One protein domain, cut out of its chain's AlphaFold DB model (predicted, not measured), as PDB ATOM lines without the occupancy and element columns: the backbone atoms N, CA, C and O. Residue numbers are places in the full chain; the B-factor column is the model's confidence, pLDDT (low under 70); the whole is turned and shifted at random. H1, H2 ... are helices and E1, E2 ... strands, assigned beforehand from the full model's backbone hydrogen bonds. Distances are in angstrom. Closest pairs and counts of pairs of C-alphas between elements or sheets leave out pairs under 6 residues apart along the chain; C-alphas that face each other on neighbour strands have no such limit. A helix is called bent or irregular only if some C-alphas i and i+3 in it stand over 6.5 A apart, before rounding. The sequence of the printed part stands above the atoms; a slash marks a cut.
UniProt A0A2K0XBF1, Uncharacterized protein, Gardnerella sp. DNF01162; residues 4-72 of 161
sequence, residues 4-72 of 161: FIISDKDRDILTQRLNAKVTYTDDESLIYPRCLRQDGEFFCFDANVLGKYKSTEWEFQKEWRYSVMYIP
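What this domain is: This is residues 4 to 72 of the 161 residues of an uncharacterized protein of Gardnerella sp. DNF01162 (UniProt A0A2K0XBF1). A loose, winding chain with little regular structure runs between a two-strand hairpin, E1 and E2, whose residues 38 to 43 stick out at one end, and short helix H3 at the other. The 69 printed residues, mixed in class, hold H1, H2, E1, E2, H3 in that order, with only 26 in these elements; the radius of gyration of the C-alphas is 14.0 A, the spans 41 by 29 by 20 A.

How they stand to each other: H1, residues 13 to 20, and H2, residues 28 to 31, are apart. E1, residues 36 to 39, and E2, residues 42 to 45, form an antiparallel hairpin at 154 degrees; N 37 and O 44, 2.9 A apart, are within hydrogen-bond range. Residues 23 to 24 pair parallel with 53 to 54. H3, residues 56 to 61, touches no helix and is irregular, C-alphas 57 and 60 being 7.6 A apart. Every O i to N i+4 pair is within hydrogen-bond range in H1; H3 has 0 of 2, but 2 of 3 O i to N i+3 pairs; H2 is too short.

Where its parts are: H1, 10.4 A long, begins at C-alpha 13 (-28.269, -47.668, -44.088). H2 measures 4.9 A, E1 10.0 A and E2 9.9 A. H3, 10.1 A, ends at C-alpha 61 (-31.583, -26.087, -39.737).

The domain as a whole: The C-alphas farthest apart, of Glu 41 and Phe 60, are 42.9 A apart. The printed part has no cut, and no link is long. Residues 4 to 18 and 42 have pLDDT under 70.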
ATOM      1  N   PHE A   4     -10.471 -42.727 -51.315       46.50
ATOM      2  CA  PHE A   4     -11.399 -42.505 -50.220       46.50
ATOM      3  C   PHE A   4     -11.482 -43.790 -49.404       46.50
ATOM      4  O   PHE A   4     -11.814 -44.844 -49.945       46.50
ATOM      5  N   ILE A   5     -11.187 -43.712 -48.108       47.12
ATOM      6  CA  ILE A   5     -11.467 -44.823 -47.201       47.12
ATOM      7  C   ILE A   5     -12.903 -44.646 -46.724       47.12
ATOM      8  O   ILE A   5     -13.189 -43.839 -45.839       47.12
ATOM      9  N   ILE A   6     -13.811 -45.405 -47.325       45.69
ATOM     10  CA  ILE A   6     -15.114 -45.686 -46.729       45.69
ATOM     11  C   ILE A   6     -14.860 -46.873 -45.801       45.69
ATOM     12  O   ILE A   6     -14.428 -47.922 -46.264       45.69
ATOM     13  N   SER A   7     -15.006 -46.710 -44.483       41.62
ATOM     14  CA  SER A   7     -14.712 -47.821 -43.570       41.62
ATOM     15  C   SER A   7     -15.700 -48.973 -43.806       41.62
ATOM     16  O   SER A   7     -16.900 -48.760 -43.635       41.62
ATOM     17  N   ASP A   8     -15.194 -50.179 -44.081       43.00
ATOM     18  CA  ASP A   8     -15.930 -51.448 -44.291       43.00
ATOM     19  C   ASP A   8     -16.718 -51.959 -43.064       43.00
ATOM     20  O   ASP A   8     -17.063 -53.135 -42.952       43.00
ATOM     21  N   LYS A   9     -17.051 -51.104 -42.092       46.38
ATOM     22  CA  LYS A   9     -18.116 -51.452 -41.147       46.38
ATOM     23  C   LYS A   9     -19.448 -51.237 -41.856       46.38
ATOM     24  O   LYS A   9     -20.087 -50.209 -41.647       46.38
ATOM     25  N   ASP A  10     -19.827 -52.241 -42.647       45.28
ATOM     26  CA  ASP A  10     -21.132 -52.498 -43.271       45.28
ATOM     27  C   ASP A  10     -22.282 -52.365 -42.264       45.28
ATOM     28  O   ASP A  10     -22.859 -53.328 -41.757       45.28
ATOM     29  N   ARG A  11     -22.598 -51.127 -41.903       51.16
ATOM     30  CA  ARG A  11     -23.703 -50.785 -41.021       51.16
ATOM     31  C   ARG A  11     -24.850 -50.389 -41.915       51.16
ATOM     32  O   ARG A  11     -24.745 -49.403 -42.636       51.16
ATOM     33  N   ASP A  12     -25.900 -51.196 -41.863       66.88
ATOM     34  CA  ASP A  12     -27.290 -50.824 -42.102       66.88
ATOM     35  C   ASP A  12     -27.485 -49.322 -42.405       66.88
ATOM     36  O   ASP A  12     -27.171 -48.451 -41.587       66.88
ATOM     37  N   ILE A  13     -28.009 -49.029 -43.596       64.19
ATOM     38  CA  ILE A  13     -28.269 -47.668 -44.088       64.19
ATOM     39  C   ILE A  13     -29.054 -46.848 -43.049       64.19
ATOM     40  O   ILE A  13     -28.828 -45.643 -42.919       64.19
ATOM     41  N   LEU A  14     -29.936 -47.484 -42.266       59.09
ATOM     42  CA  LEU A  14     -30.669 -46.818 -41.188       59.09
ATOM     43  C   LEU A  14     -29.727 -46.377 -40.062       59.09
ATOM     44  O   LEU A  14     -29.780 -45.223 -39.643       59.09
ATOM     45  N   THR A  15     -28.819 -47.243 -39.617       62.69
ATOM     46  CA  THR A  15     -27.774 -46.920 -38.636       62.69
ATOM     47  C   THR A  15     -26.859 -45.788 -39.116       62.69
ATOM     48  O   THR A  15     -26.549 -44.881 -38.341       62.69
ATOM     49  N   GLN A  16     -26.451 -45.775 -40.390       66.44
ATOM     50  CA  GLN A  16     -25.663 -44.662 -40.945       66.44
ATOM     51  C   GLN A  16     -26.456 -43.353 -40.949       66.44
ATOM     52  O   GLN A  16     -25.958 -42.319 -40.503       66.44
ATOM     53  N   ARG A  17     -27.723 -43.404 -41.369       66.56
ATOM     54  CA  ARG A  17     -28.618 -42.242 -41.386       66.56
ATOM     55  C   ARG A  17     -28.884 -41.683 -39.988       66.56
ATOM     56  O   ARG A  17     -28.968 -40.466 -39.825       66.56
ATOM     57  N   LEU A  18     -29.020 -42.548 -38.982       66.06
ATOM     58  CA  LEU A  18     -29.194 -42.144 -37.586       66.06
ATOM     59  C   LEU A  18     -27.934 -41.461 -37.042       66.06
ATOM     60  O   LEU A  18     -28.055 -40.444 -36.368       66.06
ATOM     61  N   ASN A  19     -26.744 -41.959 -37.392       75.81
ATOM     62  CA  ASN A  19     -25.476 -41.342 -36.992       75.81
ATOM     63  C   ASN A  19     -25.182 -40.024 -37.724       75.81
ATOM     64  O   ASN A  19     -24.497 -39.170 -37.171       75.81
ATOM     65  N   ALA A  20     -25.713 -39.844 -38.935       84.62
ATOM     66  CA  ALA A  20     -25.580 -38.600 -39.691       84.62
ATOM     67  C   ALA A  20     -26.440 -37.461 -39.119       84.62
ATOM     68  O   ALA A  20     -26.187 -36.294 -39.412       84.62
ATOM     69  N   LYS A  21     -27.479 -37.764 -38.329       92.69
ATOM     70  CA  LYS A  21     -28.347 -36.731 -37.758       92.69
ATOM     71  C   LYS A  21     -27.576 -35.910 -36.722       92.69
ATOM     72  O   LYS A  21     -27.072 -36.455 -35.741       92.69
ATOM     73  N   VAL A  22     -27.544 -34.592 -36.909       94.88
ATOM     74  CA  VAL A  22     -26.888 -33.685 -35.961       94.88
ATOM     75  C   VAL A  22     -27.643 -33.678 -34.632       94.88
ATOM     76  O   VAL A  22     -28.873 -33.601 -34.594       94.88
ATOM     77  N   THR A  23     -26.894 -33.760 -33.533       95.25
ATOM     78  CA  THR A  23     -27.417 -33.589 -32.174       95.25
ATOM     79  C   THR A  23     -27.190 -32.154 -31.722       95.25
ATOM     80  O   THR A  23     -26.058 -31.675 -31.701       95.25
ATOM     81  N   TYR A  24     -28.261 -31.468 -31.344       96.81
ATOM     82  CA  TYR A  24     -28.180 -30.095 -30.867       96.81
ATOM     83  C   TYR A  24     -27.968 -30.067 -29.351       96.81
ATOM     84  O   TYR A  24     -28.649 -30.782 -28.619       96.81
ATOM     85  N   THR A  25     -26.989 -29.294 -28.891       96.88
ATOM     86  CA  THR A  25     -26.590 -29.200 -27.478       96.88
ATOM     87  C   THR A  25     -25.928 -27.852 -27.215       96.88
ATOM     88  O   THR A  25     -25.378 -27.271 -28.144       96.88
ATOM     89  N   ASP A  26     -25.962 -27.378 -25.972       96.81
ATOM     90  CA  ASP A  26     -25.225 -26.184 -25.525       96.81
ATOM     91  C   ASP A  26     -23.926 -26.546 -24.779       96.81
ATOM     92  O   ASP A  26     -23.215 -25.673 -24.292       96.81
ATOM     93  N   ASP A  27     -23.594 -27.839 -24.691       96.81
ATOM     94  CA  ASP A  27     -22.321 -28.306 -24.141       96.81
ATOM     95  C   ASP A  27     -21.174 -28.029 -25.127       96.81
ATOM     96  O   ASP A  27     -20.992 -28.741 -26.121       96.81
ATOM     97  N   GLU A  28     -20.379 -26.998 -24.836       95.00
ATOM     98  CA  GLU A  28     -19.236 -26.594 -25.658       95.00
ATOM     99  C   GLU A  28     -18.212 -27.716 -25.869       95.00
ATOM    100  O   GLU A  28     -17.599 -27.779 -26.935       95.00
ATOM    101  N   SER A  29     -18.053 -28.641 -24.914       94.06
ATOM    102  CA  SER A  29     -17.094 -29.746 -25.041       94.06
ATOM    103  C   SER A  29     -17.489 -30.756 -26.123       94.06
ATOM    104  O   SER A  29     -16.628 -31.429 -26.696       94.06
ATOM    105  N   LEU A  30     -18.786 -30.834 -26.435       94.50
ATOM    106  CA  LEU A  30     -19.327 -31.655 -27.514       94.50
ATOM    107  C   LEU A  30     -19.333 -30.907 -28.848       94.50
ATOM    108  O   LEU A  30     -19.097 -31.525 -29.885       94.50
ATOM    109  N   ILE A  31     -19.591 -29.593 -28.834       94.56
ATOM    110  CA  ILE A  31     -19.569 -28.739 -30.036       94.56
ATOM    111  C   ILE A  31     -18.139 -28.600 -30.578       94.56
ATOM    112  O   ILE A  31     -17.933 -28.639 -31.792       94.56
ATOM    113  N   TYR A  32     -17.157 -28.489 -29.680       93.25
ATOM    114  CA  TYR A  32     -15.733 -28.364 -29.987       93.25
ATOM    115  C   TYR A  32     -14.957 -29.570 -29.434       93.25
ATOM    116  O   TYR A  32     -14.172 -29.439 -28.489       93.25
ATOM    117  N   PRO A  33     -15.170 -30.773 -29.996       91.81
ATOM    118  CA  PRO A  33     -14.597 -31.987 -29.447       91.81
ATOM    119  C   PRO A  33     -13.087 -32.046 -29.690       91.81
ATOM    120  O   PRO A  33     -12.570 -31.663 -30.744       91.81
ATOM    121  N   ARG A  34     -12.358 -32.625 -28.732       89.06
ATOM    122  CA  ARG A  34     -10.945 -32.962 -28.919       89.06
ATOM    123  C   ARG A  34     -10.828 -34.211 -29.795       89.06
ATOM    124  O   ARG A  34     -11.034 -35.323 -29.322       89.06
ATOM    125  N   CYS A  35     -10.468 -34.012 -31.061       85.88
ATOM    126  CA  CYS A  35     -10.400 -35.087 -32.057       85.88
ATOM    127  C   CYS A  35      -9.039 -35.795 -32.090       85.88
ATOM    128  O   CYS A  35      -8.961 -36.956 -32.475       85.88
ATOM    129  N   LEU A  36      -7.972 -35.111 -31.669       83.88
ATOM    130  CA  LEU A  36      -6.616 -35.652 -31.604       83.88
ATOM    131  C   LEU A  36      -6.210 -35.871 -30.145       83.88
ATOM    132  O   LEU A  36      -6.326 -34.967 -29.312       83.88
ATOM    133  N   ARG A  37      -5.724 -37.069 -29.835       83.56
ATOM    134  CA  ARG A  37      -5.155 -37.423 -28.532       83.56
ATOM    135  C   ARG A  37      -3.816 -38.112 -28.736       83.56
ATOM    136  O   ARG A  37      -3.671 -38.893 -29.668       83.56
ATOM    137  N   GLN A  38      -2.868 -37.837 -27.854       78.88
ATOM    138  CA  GLN A  38      -1.600 -38.551 -27.796       78.88
ATOM    139  C   GLN A  38      -1.642 -39.520 -26.611       78.88
ATOM    140  O   GLN A  38      -2.027 -39.123 -25.510       78.88
ATOM    141  N   ASP A  39      -1.279 -40.773 -26.855       78.62
ATOM    142  CA  ASP A  39      -1.164 -41.835 -25.859       78.62
ATOM    143  C   ASP A  39       0.248 -42.431 -25.945       78.62
ATOM    144  O   ASP A  39       0.551 -43.271 -26.796       78.62
ATOM    145  N   GLY A  40       1.157 -41.890 -25.130       79.94
ATOM    146  CA  GLY A  40       2.591 -42.163 -25.234       79.94
ATOM    147  C   GLY A  40       3.165 -41.721 -26.585       79.94
ATOM    148  O   GLY A  40       3.087 -40.548 -26.949       79.94
ATOM    149  N   GLU A  41       3.730 -42.674 -27.325       72.75
ATOM    150  CA  GLU A  41       4.298 -42.469 -28.667       72.75
ATOM    151  C   GLU A  41       3.236 -42.512 -29.783       72.75
ATOM    152  O   GLU A  41       3.546 -42.256 -30.944       72.75
ATOM    153  N   PHE A  42       1.980 -42.840 -29.464       69.38
ATOM    154  CA  PHE A  42       0.927 -43.010 -30.464       69.38
ATOM    155  C   PHE A  42      -0.009 -41.804 -30.521       69.38
ATOM    156  O   PHE A  42      -0.447 -41.275 -29.498       69.38
ATOM    157  N   PHE A  43      -0.395 -41.415 -31.736       73.62
ATOM    158  CA  PHE A  43      -1.478 -40.464 -31.971       73.62
ATOM    159  C   PHE A  43      -2.768 -41.210 -32.311       73.62
ATOM    160  O   PHE A  43      -2.796 -42.101 -33.157       73.62
ATOM    161  N   CYS A  44      -3.858 -40.817 -31.661       77.62
ATOM    162  CA  CYS A  44      -5.201 -41.306 -31.915       77.62
ATOM    163  C   CYS A  44      -6.057 -40.156 -32.444       77.62
ATOM    164  O   CYS A  44      -6.246 -39.144 -31.761       77.62
ATOM    165  N   PHE A  45      -6.576 -40.325 -33.659       79.75
ATOM    166  CA  PHE A  45      -7.515 -39.400 -34.280       79.75
ATOM    167  C   PHE A  45      -8.911 -40.025 -34.308       79.75
ATOM    168  O   PHE A  45      -9.138 -41.024 -34.992       79.75
ATOM    169  N   ASP A  46      -9.851 -39.443 -33.565       83.31
ATOM    170  CA  ASP A  46     -11.253 -39.849 -33.598       83.31
ATOM    171  C   ASP A  46     -12.042 -38.927 -34.527       83.31
ATOM    172  O   ASP A  46     -12.423 -37.816 -34.166       83.31
ATOM    173  N   ALA A  47     -12.302 -39.398 -35.742       78.94
ATOM    174  CA  ALA A  47     -13.106 -38.660 -36.708       78.94
ATOM    175  C   ALA A  47     -14.617 -38.748 -36.435       78.94
ATOM    176  O   ALA A  47     -15.379 -37.965 -36.996       78.94
ATOM    177  N   ASN A  48     -15.075 -39.679 -35.588       79.62
ATOM    178  CA  ASN A  48     -16.510 -39.923 -35.385       79.62
ATOM    179  C   ASN A  48     -17.201 -38.807 -34.593       79.62
ATOM    180  O   ASN A  48     -18.429 -38.726 -34.576       79.62
ATOM    181  N   VAL A  49     -16.425 -37.967 -33.907       85.19
ATOM    182  CA  VAL A  49     -16.944 -36.820 -33.153       85.19
ATOM    183  C   VAL A  49     -17.107 -35.572 -34.024       85.19
ATOM    184  O   VAL A  49     -17.836 -34.656 -33.644       85.19
ATOM    185  N   LEU A  50     -16.481 -35.533 -35.207       86.62
ATOM    186  CA  LEU A  50     -16.518 -34.371 -36.091       86.62
ATOM    187  C   LEU A  50     -17.924 -34.130 -36.636       86.62
ATOM    188  O   LEU A  50     -18.570 -35.023 -37.179       86.62
ATOM    189  N   GLY A  51     -18.397 -32.891 -36.501       87.88
ATOM    190  CA  GLY A  51     -19.663 -32.445 -37.080       87.88
ATOM    191  C   GLY A  51     -20.922 -33.043 -36.444       87.88
ATOM    192  O   GLY A  51     -22.014 -32.655 -36.854       87.88
ATOM    193  N   LYS A  52     -20.796 -33.921 -35.440       91.69
ATOM    194  CA  LYS A  52     -21.918 -34.609 -34.782       91.69
ATOM    195  C   LYS A  52     -22.808 -33.668 -33.968       91.69
ATOM    196  O   LYS A  52     -24.021 -33.881 -33.898       91.69
ATOM    197  N   TYR A  53     -22.212 -32.643 -33.367       94.62
ATOM    198  CA  TYR A  53     -22.899 -31.703 -32.489       94.62
ATOM    199  C   TYR A  53     -22.945 -30.292 -33.077       94.62
ATOM    200  O   TYR A  53     -22.082 -29.893 -33.864       94.62
ATOM    201  N   LYS A  54     -23.976 -29.536 -32.699       95.44
ATOM    202  CA  LYS A  54     -24.129 -28.114 -33.027       95.44
ATOM    203  C   LYS A  54     -24.873 -27.394 -31.901       95.44
ATOM    204  O   LYS A  54     -25.721 -28.003 -31.259       95.44
ATOM    205  N   SER A  55     -24.584 -26.108 -31.701       95.38
ATOM    206  CA  SER A  55     -25.303 -25.257 -30.736       95.38
ATOM    207  C   SER A  55     -26.822 -25.293 -30.964       95.38
ATOM    208  O   SER A  55     -27.271 -25.293 -32.121       95.38
ATOM    209  N   THR A  56     -27.618 -25.313 -29.886       96.00
ATOM    210  CA  THR A  56     -29.092 -25.384 -29.964       96.00
ATOM    211  C   THR A  56     -29.711 -24.198 -30.693       96.00
ATOM    212  O   THR A  56     -30.754 -24.334 -31.332       96.00
ATOM    213  N   GLU A  57     -29.029 -23.052 -30.721       93.69
ATOM    214  CA  GLU A  57     -29.482 -21.874 -31.466       93.69
ATOM    215  C   GLU A  57     -29.633 -22.145 -32.975       93.69
ATOM    216  O   GLU A  57     -30.394 -21.453 -33.652       93.69
ATOM    217  N   TRP A  58     -28.962 -23.182 -33.494       94.19
ATOM    218  CA  TRP A  58     -29.015 -23.626 -34.888       94.19
ATOM    219  C   TRP A  58     -29.954 -24.815 -35.145       94.19
ATOM    220  O   TRP A  58     -30.008 -25.306 -36.275       94.19
ATOM    221  N   GLU A  59     -30.730 -25.268 -34.154       95.06
ATOM    222  CA  GLU A  59     -31.617 -26.442 -34.272       95.06
ATOM    223  C   GLU A  59     -32.614 -26.337 -35.437       95.06
ATOM    224  O   GLU A  59     -33.006 -27.329 -36.056       95.06
ATOM    225  N   PHE A  60     -32.980 -25.112 -35.809       93.00
ATOM    226  CA  PHE A  60     -33.907 -24.856 -36.903       93.00
ATOM    227  C   PHE A  60     -33.431 -25.347 -38.278       93.00
ATOM    228  O   PHE A  60     -34.277 -25.490 -39.158       93.00
ATOM    229  N   GLN A  61     -32.131 -25.600 -38.467       93.25
ATOM    230  CA  GLN A  61     -31.583 -26.087 -39.737       93.25
ATOM    231  C   GLN A  61     -31.820 -27.583 -39.968       93.25
ATOM    232  O   GLN A  61     -31.806 -28.006 -41.117       93.25
ATOM    233  N   LYS A  62     -32.081 -28.365 -38.906       92.38
ATOM    234  CA  LYS A  62     -32.411 -29.802 -38.980       92.38
ATOM    235  C   LYS A  62     -31.459 -30.585 -39.898       92.38
ATOM    236  O   LYS A  62     -31.874 -31.166 -40.894       92.38
ATOM    237  N   GLU A  63     -30.173 -30.572 -39.571       92.50
ATOM    238  CA  GLU A  63     -29.123 -31.089 -40.452       92.50
ATOM    239  C   GLU A  63     -28.911 -32.608 -40.332       92.50
ATOM    240  O   GLU A  63     -28.931 -33.188 -39.241       92.50
ATOM    241  N   TRP A  64     -28.588 -33.224 -41.472       91.12
ATOM    242  CA  TRP A  64     -27.880 -34.501 -41.552       91.12
ATOM    243  C   TRP A  64     -26.518 -34.250 -42.201       91.12
ATOM    244  O   TRP A  64     -26.449 -33.623 -43.257       91.12
ATOM    245  N   ARG A  65     -25.435 -34.719 -41.578       89.25
ATOM    246  CA  ARG A  65     -24.059 -34.539 -42.047       89.25
ATOM    247  C   ARG A  65     -23.431 -35.889 -42.350       89.25
ATOM    248  O   ARG A  65     -23.347 -36.754 -41.483       89.25
ATOM    249  N   TYR A  66     -22.981 -36.038 -43.588       82.12
ATOM    250  CA  TYR A  66     -22.219 -37.192 -44.043       82.12
ATOM    251  C   TYR A  66     -20.748 -36.792 -44.121       82.12
ATOM    252  O   TYR A  66     -20.418 -35.766 -44.717       82.12
ATOM    253  N   SER A  67     -19.874 -37.585 -43.507       78.00
ATOM    254  CA  SER A  67     -18.435 -37.324 -43.520       78.00
ATOM    255  C   SER A  67     -17.776 -38.061 -44.677       78.00
ATOM    256  O   SER A  67     -17.955 -39.267 -44.836       78.00
ATOM    257  N   VAL A  68     -16.973 -37.336 -45.451       77.38
ATOM    258  CA  VAL A  68     -16.104 -37.897 -46.488       77.38
ATOM    259  C   VAL A  68     -14.666 -37.682 -46.043       77.38
ATOM    260  O   VAL A  68     -14.257 -36.550 -45.794       77.38
ATOM    261  N   MET A  69     -13.913 -38.774 -45.906       75.56
ATOM    262  CA  MET A  69     -12.527 -38.733 -45.452       75.56
ATOM    263  C   MET A  69     -11.575 -39.010 -46.610       75.56
ATOM    264  O   MET A  69     -11.707 -40.004 -47.326       75.56
ATOM    265  N   TYR A  70     -10.592 -38.128 -46.750       75.88
ATOM    266  CA  TYR A  70      -9.506 -38.246 -47.704       75.88
ATOM    267  C   TYR A  70      -8.186 -38.356 -46.943       75.88
ATOM    268  O   TYR A  70      -7.835 -37.448 -46.192       75.88
ATOM    269  N   ILE A  71      -7.461 -39.461 -47.136       77.62
ATOM    270  CA  ILE A  71      -6.141 -39.671 -46.536       77.62
ATOM    271  C   ILE A  71      -5.127 -39.862 -47.672       77.62
ATOM    272  O   ILE A  71      -5.202 -40.866 -48.386       77.62
ATOM    273  N   PRO A  72      -4.193 -38.920 -47.879       74.75
ATOM    274  CA  PRO A  72      -3.204 -39.017 -48.944       74.75
ATOM    275  C   PRO A  72      -2.068 -39.971 -48.550       74.75
ATOM    276  O   PRO A  72      -1.098 -39.555 -47.932       74.75
TER     277      PRO A  72